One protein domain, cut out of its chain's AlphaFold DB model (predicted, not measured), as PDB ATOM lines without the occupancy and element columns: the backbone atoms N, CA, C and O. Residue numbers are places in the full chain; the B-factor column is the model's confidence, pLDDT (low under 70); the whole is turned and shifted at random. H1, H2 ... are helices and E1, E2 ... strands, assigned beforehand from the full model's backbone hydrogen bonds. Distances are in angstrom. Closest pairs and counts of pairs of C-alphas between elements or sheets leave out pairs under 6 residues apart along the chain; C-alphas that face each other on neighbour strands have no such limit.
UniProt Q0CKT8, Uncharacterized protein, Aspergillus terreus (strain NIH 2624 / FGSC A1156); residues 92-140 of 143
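AT A GLANCE: This is residues 92 to 140 of the 143 residues of an uncharacterized protein of Aspergillus terreus (strain NIH 2624 / FGSC A1156) (UniProt Q0CKT8). Two small strand hairpins, E1 with E2 and E3 with E4, follow one another in a row, with a short helix at each end of the row, H1 beside the first hairpin and H2 beside the second. The row makes a flat body whose C-alphas span 33 by 23 by 11 A along their three main axes. The printed part has 49 residues, with two named helices and four named strands in the order H1, E1, E2, E3, E4, H2. Each hairpin is a separate antiparallel sheet of two strands, E1 - E2 and E3 - E4, and the class is mixed, helices and strands. The whole is compact, with a radius of gyration of the C-alphas of 10.6 A.

HOW THE PARTS SIT: H1, residues 92 to 98, comes closest to E1, residues 102 to 105, at the C-alphas of Glu 92 and Trp 104, 4.9 A apart. E1 and E2, residues 113 to 116, form an antiparallel hairpin with 138 degrees between their directions; N 103 and O 115 are 2.9 A apart and N 115 and O 103 are 2.9 A apart, both within hydrogen-bond range. The closest C-alphas of H1 and E2 are those of Cys 95 and Cys 114, 5.4 A apart. E3, residues 120 to 122, and E4, residues 128 to 130, form the second antiparallel hairpin, at 144 degrees, with N 121 and O 129 at 2.8 A, within hydrogen-bond range. Between the hairpins, the closest C-alphas of E1 and E3 are those of Cys 105 and Cys 122, 5.4 A apart, and those of E2 and E4 are Tyr 115 and Val 128, 6.7 A apart. H2, residues 134 to 138, comes closest to E4 at the C-alphas of Cys 129 and Cys 135, 6.9 A apart. H1 and H2 are apart. Of the O i to N i+4 pairs, 1 of 3 in H1 and 0 of 1 in H2 are within hydrogen-bond range; of the O i to N i+3 pairs, 3 of 4 in H1 and 2 of 2 in H2 are.

IN THESE COORDINATES: H1 begins at C-alpha 92, (25.921, -11.988, 0.991), and is 10.6 A long from first to last C-alpha. E1 is 9.5 A, E2 10.2 A, E3 6.7 A and E4 7.2 A long. H2, 7.2 A long, ends at C-alpha 138, (32.609, 2.875, 17.237).

THE WHOLE: The two C-alphas farthest apart are those of Gly 97 and Arg 140, at 33.3 A. The printed part has no cut and no long link; the link from E1 to E2 is short and the others are tight. The mean pLDDT of the printed part is 73.9, and residues 106 to 112, 125 and 137 to 140 are under 70.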
ATOM      1  N   GLU A  92      26.061 -10.853   0.065       81.69
ATOM      2  CA  GLU A  92      25.921 -11.988   0.991       81.69
ATOM      3  C   GLU A  92      26.368 -13.312   0.359       81.69
ATOM      4  O   GLU A  92      27.171 -14.050   0.921       81.69
ATOM      5  N   ALA A  93      25.909 -13.582  -0.866       79.12
ATOM      6  CA  ALA A  93      26.291 -14.784  -1.605       79.12
ATOM      7  C   ALA A  93      27.797 -14.831  -1.887       79.12
ATOM      8  O   ALA A  93      28.364 -15.911  -2.036       79.12
ATOM      9  N   CYS A  94      28.438 -13.665  -1.959       80.06
ATOM     10  CA  CYS A  94      29.876 -13.597  -2.059       80.06
ATOM     11  C   CYS A  94      30.568 -14.040  -0.760       80.06
ATOM     12  O   CYS A  94      31.420 -14.923  -0.814       80.06
ATOM     13  N   CYS A  95      30.200 -13.455   0.389       80.62
ATOM     14  CA  CYS A  95      30.822 -13.781   1.678       80.62
ATOM     15  C   CYS A  95      30.706 -15.265   2.010       80.62
ATOM     16  O   CYS A  95      31.682 -15.881   2.427       80.62
ATOM     17  N   GLN A  96      29.556 -15.855   1.698       83.19
ATOM     18  CA  GLN A  96      29.285 -17.278   1.883       83.19
ATOM     19  C   GLN A  96      30.230 -18.193   1.074       83.19
ATOM     20  O   GLN A  96      30.392 -19.369   1.396       83.19
ATOM     21  N   GLY A  97      30.925 -17.665   0.055       76.69
ATOM     22  CA  GLY A  97      32.015 -18.366  -0.631       76.69
ATOM     23  C   GLY A  97      33.241 -18.632   0.253       76.69
ATOM     24  O   GLY A  97      34.023 -19.531  -0.056       76.69
ATOM     25  N   GLY A  98      33.398 -17.884   1.350       72.19
ATOM     26  CA  GLY A  98      34.415 -18.098   2.378       72.19
ATOM     27  C   GLY A  98      34.019 -19.084   3.480       72.19
ATOM     28  O   GLY A  98      34.884 -19.482   4.257       72.19
ATOM     29  N   GLY A  99      32.748 -19.493   3.547       80.88
ATOM     30  CA  GLY A  99      32.210 -20.403   4.559       80.88
ATOM     31  C   GLY A  99      30.777 -20.044   4.975       80.88
ATOM     32  O   GLY A  99      30.334 -18.931   4.701       80.88
ATOM     33  N   PRO A 100      30.049 -20.961   5.640       83.19
ATOM     34  CA  PRO A 100      28.671 -20.718   6.080       83.19
ATOM     35  C   PRO A 100      28.563 -19.603   7.129       83.19
ATOM     36  O   PRO A 100      27.558 -18.902   7.167       83.19
ATOM     37  N   ASP A 101      29.619 -19.419   7.922       83.25
ATOM     38  CA  ASP A 101      29.713 -18.430   9.003       83.25
ATOM     39  C   ASP A 101      30.141 -17.035   8.494       83.25
ATOM     40  O   ASP A 101      30.372 -16.104   9.263       83.25
ATOM     41  N   MET A 102      30.333 -16.880   7.177       83.19
ATOM     42  CA  MET A 102      30.803 -15.636   6.570       83.19
ATOM     43  C   MET A 102      29.629 -14.823   6.029       83.19
ATOM     44  O   MET A 102      29.009 -15.180   5.025       83.19
ATOM     45  N   HIS A 103      29.381 -13.676   6.644       84.88
ATOM     46  CA  HIS A 103      28.255 -12.802   6.336       84.88
ATOM     47  C   HIS A 103      28.712 -11.446   5.806       84.88
ATOM     48  O   HIS A 103      29.835 -10.995   6.049       84.88
ATOM     49  N   TRP A 104      27.838 -10.775   5.058       84.12
ATOM     50  CA  TRP A 104      28.101  -9.430   4.569       84.12
ATOM     51  C   TRP A 104      27.795  -8.380   5.629       84.12
ATOM     52  O   TRP A 104      26.656  -8.253   6.082       84.12
ATOM     53  N   CYS A 105      28.787  -7.550   5.960       82.56
ATOM     54  CA  CYS A 105      28.549  -6.369   6.772       82.56
ATOM     55  C   CYS A 105      28.132  -5.193   5.882       82.56
ATOM     56  O   CYS A 105      28.919  -4.656   5.095       82.56
ATOM     57  N   ALA A 106      26.857  -4.807   5.977       69.94
ATOM     58  CA  ALA A 106      26.294  -3.708   5.205       69.94
ATOM     59  C   ALA A 106      26.842  -2.360   5.707       69.94
ATOM     60  O   ALA A 106      26.337  -1.791   6.669       69.94
ATOM     61  N   GLY A 107      27.881  -1.859   5.036       61.16
ATOM     62  CA  GLY A 107      28.533  -0.584   5.330       61.16
ATOM     63  C   GLY A 107      28.566   0.381   4.153       61.16
ATOM     64  O   GLY A 107      28.372  -0.003   2.996       61.16
ATOM     65  N   ASN A 108      28.854   1.651   4.441       52.56
ATOM     66  CA  ASN A 108      29.139   2.622   3.392       52.56
ATOM     67  C   ASN A 108      30.528   2.335   2.802       52.56
ATOM     68  O   ASN A 108      31.481   2.075   3.538       52.56
ATOM     69  N   PHE A 109      30.664   2.384   1.477       41.66
ATOM     70  CA  PHE A 109      31.954   2.185   0.811       41.66
ATOM     71  C   PHE A 109      33.026   3.125   1.410       41.66
ATOM     72  O   PHE A 109      32.761   4.324   1.529       41.66
ATOM     73  N   PRO A 110      34.235   2.644   1.762       46.50
ATOM     74  CA  PRO A 110      34.834   1.342   1.441       46.50
ATOM     75  C   PRO A 110      34.647   0.247   2.508       46.50
ATOM     76  O   PRO A 110      35.212  -0.829   2.353       46.50
ATOM     77  N   ASN A 111      33.866   0.478   3.564       52.66
ATOM     78  CA  ASN A 111      33.762  -0.413   4.734       52.66
ATOM     79  C   ASN A 111      32.846  -1.626   4.506       52.66
ATOM     80  O   ASN A 111      32.348  -2.234   5.443       52.66
ATOM     81  N   ALA A 112      32.583  -1.957   3.248       61.09
ATOM     82  CA  ALA A 112      31.723  -3.061   2.881       61.09
ATOM     83  C   ALA A 112      32.595  -4.325   2.815       61.09
ATOM     84  O   ALA A 112      33.335  -4.533   1.851       61.09
ATOM     85  N   VAL A 113      32.578  -5.103   3.895       75.19
ATOM     86  CA  VAL A 113      33.484  -6.234   4.129       75.19
ATOM     87  C   VAL A 113      32.699  -7.467   4.565       75.19
ATOM     88  O   VAL A 113      31.602  -7.364   5.118       75.19
ATOM     89  N   CYS A 114      33.263  -8.644   4.320       81.31
ATOM     90  CA  CYS A 114      32.735  -9.880   4.886       81.31
ATOM     91  C   CYS A 114      33.327 -10.103   6.274       81.31
ATOM     92  O   CYS A 114      34.504  -9.809   6.492       81.31
ATOM     93  N   TYR A 115      32.516 -10.626   7.183       81.69
ATOM     94  CA  TYR A 115      32.912 -10.927   8.552       81.69
ATOM     95  C   TYR A 115      32.482 -12.334   8.940       81.69
ATOM     96  O   TYR A 115      31.543 -12.874   8.356       81.69
ATOM     97  N   ASN A 116      33.174 -12.913   9.916       83.19
ATOM     98  CA  ASN A 116      32.831 -14.214  10.470       83.19
ATOM     99  C   ASN A 116      31.938 -14.044  11.710       83.19
ATOM    100  O   ASN A 116      32.422 -13.588  12.743       83.19
ATOM    101  N   ASP A 117      30.664 -14.424  11.645       83.00
ATOM    102  CA  ASP A 117      29.700 -14.164  12.725       83.00
ATOM    103  C   ASP A 117      29.934 -14.970  14.013       83.00
ATOM    104  O   ASP A 117      29.331 -14.672  15.045       83.00
ATOM    105  N   THR A 118      30.849 -15.943  14.000       79.19
ATOM    106  CA  THR A 118      31.227 -16.691  15.210       79.19
ATOM    107  C   THR A 118      32.157 -15.910  16.138       79.19
ATOM    108  O   THR A 118      32.193 -16.187  17.337       79.19
ATOM    109  N   VAL A 119      32.914 -14.947  15.603       76.69
ATOM    110  CA  VAL A 119      33.936 -14.191  16.355       76.69
ATOM    111  C   VAL A 119      33.874 -12.678  16.129       76.69
ATOM    112  O   VAL A 119      34.383 -11.919  16.951       76.69
ATOM    113  N   GLN A 120      33.207 -12.237  15.060       82.69
ATOM    114  CA  GLN A 120      33.068 -10.843  14.655       82.69
ATOM    115  C   GLN A 120      31.611 -10.386  14.685       82.69
ATOM    116  O   GLN A 120      30.671 -11.144  14.461       82.69
ATOM    117  N   ILE A 121      31.435  -9.090  14.909       85.06
ATOM    118  CA  ILE A 121      30.156  -8.402  14.973       85.06
ATOM    119  C   ILE A 121      30.164  -7.300  13.917       85.06
ATOM    120  O   ILE A 121      31.057  -6.453  13.892       85.06
ATOM    121  N   CYS A 122      29.149  -7.290  13.056       82.44
ATOM    122  CA  CYS A 122      28.887  -6.174  12.158       82.44
ATOM    123  C   CYS A 122      28.075  -5.091  12.881       82.44
ATOM    124  O   CYS A 122      26.931  -5.317  13.281       82.44
ATOM    125  N   CYS A 123      28.653  -3.905  13.035       81.50
ATOM    126  CA  CYS A 123      27.972  -2.750  13.606       81.50
ATOM    127  C   CYS A 123      27.096  -2.045  12.575       81.50
ATOM    128  O   CYS A 123      27.327  -2.121  11.371       81.50
ATOM    129  N   ASN A 124      26.119  -1.277  13.060       73.38
ATOM    130  CA  ASN A 124      25.107  -0.627  12.223       73.38
ATOM    131  C   ASN A 124      25.677   0.362  11.180       73.38
ATOM    132  O   ASN A 124      24.998   0.690  10.213       73.38
ATOM    133  N   GLU A 125      26.914   0.834  11.364       68.44
ATOM    134  CA  GLU A 125      27.606   1.739  10.430       68.44
ATOM    135  C   GLU A 125      28.499   1.004   9.410       68.44
ATOM    136  O   GLU A 125      29.150   1.634   8.573       68.44
ATOM    137  N   GLY A 126      28.525  -0.333   9.456       70.44
ATOM    138  CA  GLY A 126      29.340  -1.173   8.580       70.44
ATOM    139  C   GLY A 126      30.719  -1.530   9.123       70.44
ATOM    140  O   GLY A 126      31.497  -2.177   8.427       70.44
ATOM    141  N   THR A 127      31.055  -1.105  10.342       77.25
ATOM    142  CA  THR A 127      32.315  -1.500  10.978       77.25
ATOM    143  C   THR A 127      32.201  -2.913  11.524       77.25
ATOM    144  O   THR A 127      31.269  -3.217  12.264       77.25
ATOM    145  N   VAL A 128      33.168  -3.759  11.191       80.19
ATOM    146  CA  VAL A 128      33.310  -5.095  11.772       80.19
ATOM    147  C   VAL A 128      34.248  -5.011  12.966       80.19
ATOM    148  O   VAL A 128      35.357  -4.491  12.835       80.19
ATOM    149  N   CYS A 129      33.810  -5.508  14.118       80.56
ATOM    150  CA  CYS A 129      34.594  -5.518  15.348       80.56
ATOM    151  C   CYS A 129      34.480  -6.845  16.099       80.56
ATOM    152  O   CYS A 129      33.602  -7.654  15.815       80.56
ATOM    153  N   GLU A 130      35.381  -7.075  17.048       82.25
ATOM    154  CA  GLU A 130      35.467  -8.302  17.839       82.25
ATOM    155  C   GLU A 130      35.352  -7.988  19.338       82.25
ATOM    156  O   GLU A 130      35.862  -6.973  19.825       82.25
ATOM    157  N   GLY A 131      34.687  -8.882  20.076       73.75
ATOM    158  CA  GLY A 131      34.498  -8.785  21.527       73.75
ATOM    159  C   GLY A 131      33.184  -8.131  21.980       73.75
ATOM    160  O   GLY A 131      32.456  -7.506  21.208       73.75
ATOM    161  N   GLU A 132      32.861  -8.297  23.267       71.31
ATOM    162  CA  GLU A 132      31.646  -7.733  23.871       71.31
ATOM    163  C   GLU A 132      31.631  -6.197  23.810       71.31
ATOM    164  O   GLU A 132      32.646  -5.539  24.038       71.31
ATOM    165  N   ASP A 133      30.451  -5.632  23.526       70.06
ATOM    166  CA  ASP A 133      30.202  -4.183  23.434       70.06
ATOM    167  C   ASP A 133      31.067  -3.449  22.386       70.06
ATOM    168  O   ASP A 133      31.149  -2.221  22.390       70.06
ATOM    169  N   CYS A 134      31.690  -4.169  21.440       75.31
ATOM    170  CA  CYS A 134      32.618  -3.561  20.483       75.31
ATOM    171  C   CYS A 134      31.947  -2.498  19.598       75.31
ATOM    172  O   CYS A 134      32.555  -1.475  19.284       75.31
ATOM    173  N   CYS A 135      30.656  -2.661  19.288       77.44
ATOM    174  CA  CYS A 135      29.910  -1.638  18.563       77.44
ATOM    175  C   CYS A 135      29.716  -0.348  19.361       77.44
ATOM    176  O   CYS A 135      29.640   0.709  18.753       77.44
ATOM    177  N   GLY A 136      29.699  -0.391  20.697       73.19
ATOM    178  CA  GLY A 136      29.658   0.801  21.549       73.19
ATOM    179  C   GLY A 136      30.929   1.655  21.461       73.19
ATOM    180  O   GLY A 136      30.888   2.858  21.727       73.19
ATOM    181  N   LEU A 137      32.046   1.051  21.040       67.62
ATOM    182  CA  LEU A 137      33.328   1.729  20.854       67.62
ATOM    183  C   LEU A 137      33.345   2.592  19.587       67.62
ATOM    184  O   LEU A 137      33.960   3.653  19.583       67.62
ATOM    185  N   VAL A 138      32.632   2.175  18.536       63.25
ATOM    186  CA  VAL A 138      32.609   2.875  17.237       63.25
ATOM    187  C   VAL A 138      31.600   4.028  17.167       63.25
ATOM    188  O   VAL A 138      31.786   4.928  16.358       63.25
ATOM    189  N   VAL A 139      30.589   4.088  18.047       56.59
ATOM    190  CA  VAL A 139      29.520   5.123  18.006       56.59
ATOM    191  C   VAL A 139      29.930   6.491  18.593       56.59
ATOM    192  O   VAL A 139      29.121   7.415  18.640       56.59
ATOM    193  N   ARG A 140      31.154   6.671  19.109       45.69
ATOM    194  CA  ARG A 140      31.500   7.836  19.958       45.69
ATOM    195  C   ARG A 140      31.912   9.132  19.244       45.69
ATOM    196  O   ARG A 140      32.425  10.023  19.916       45.69
TER     197      ARG A 140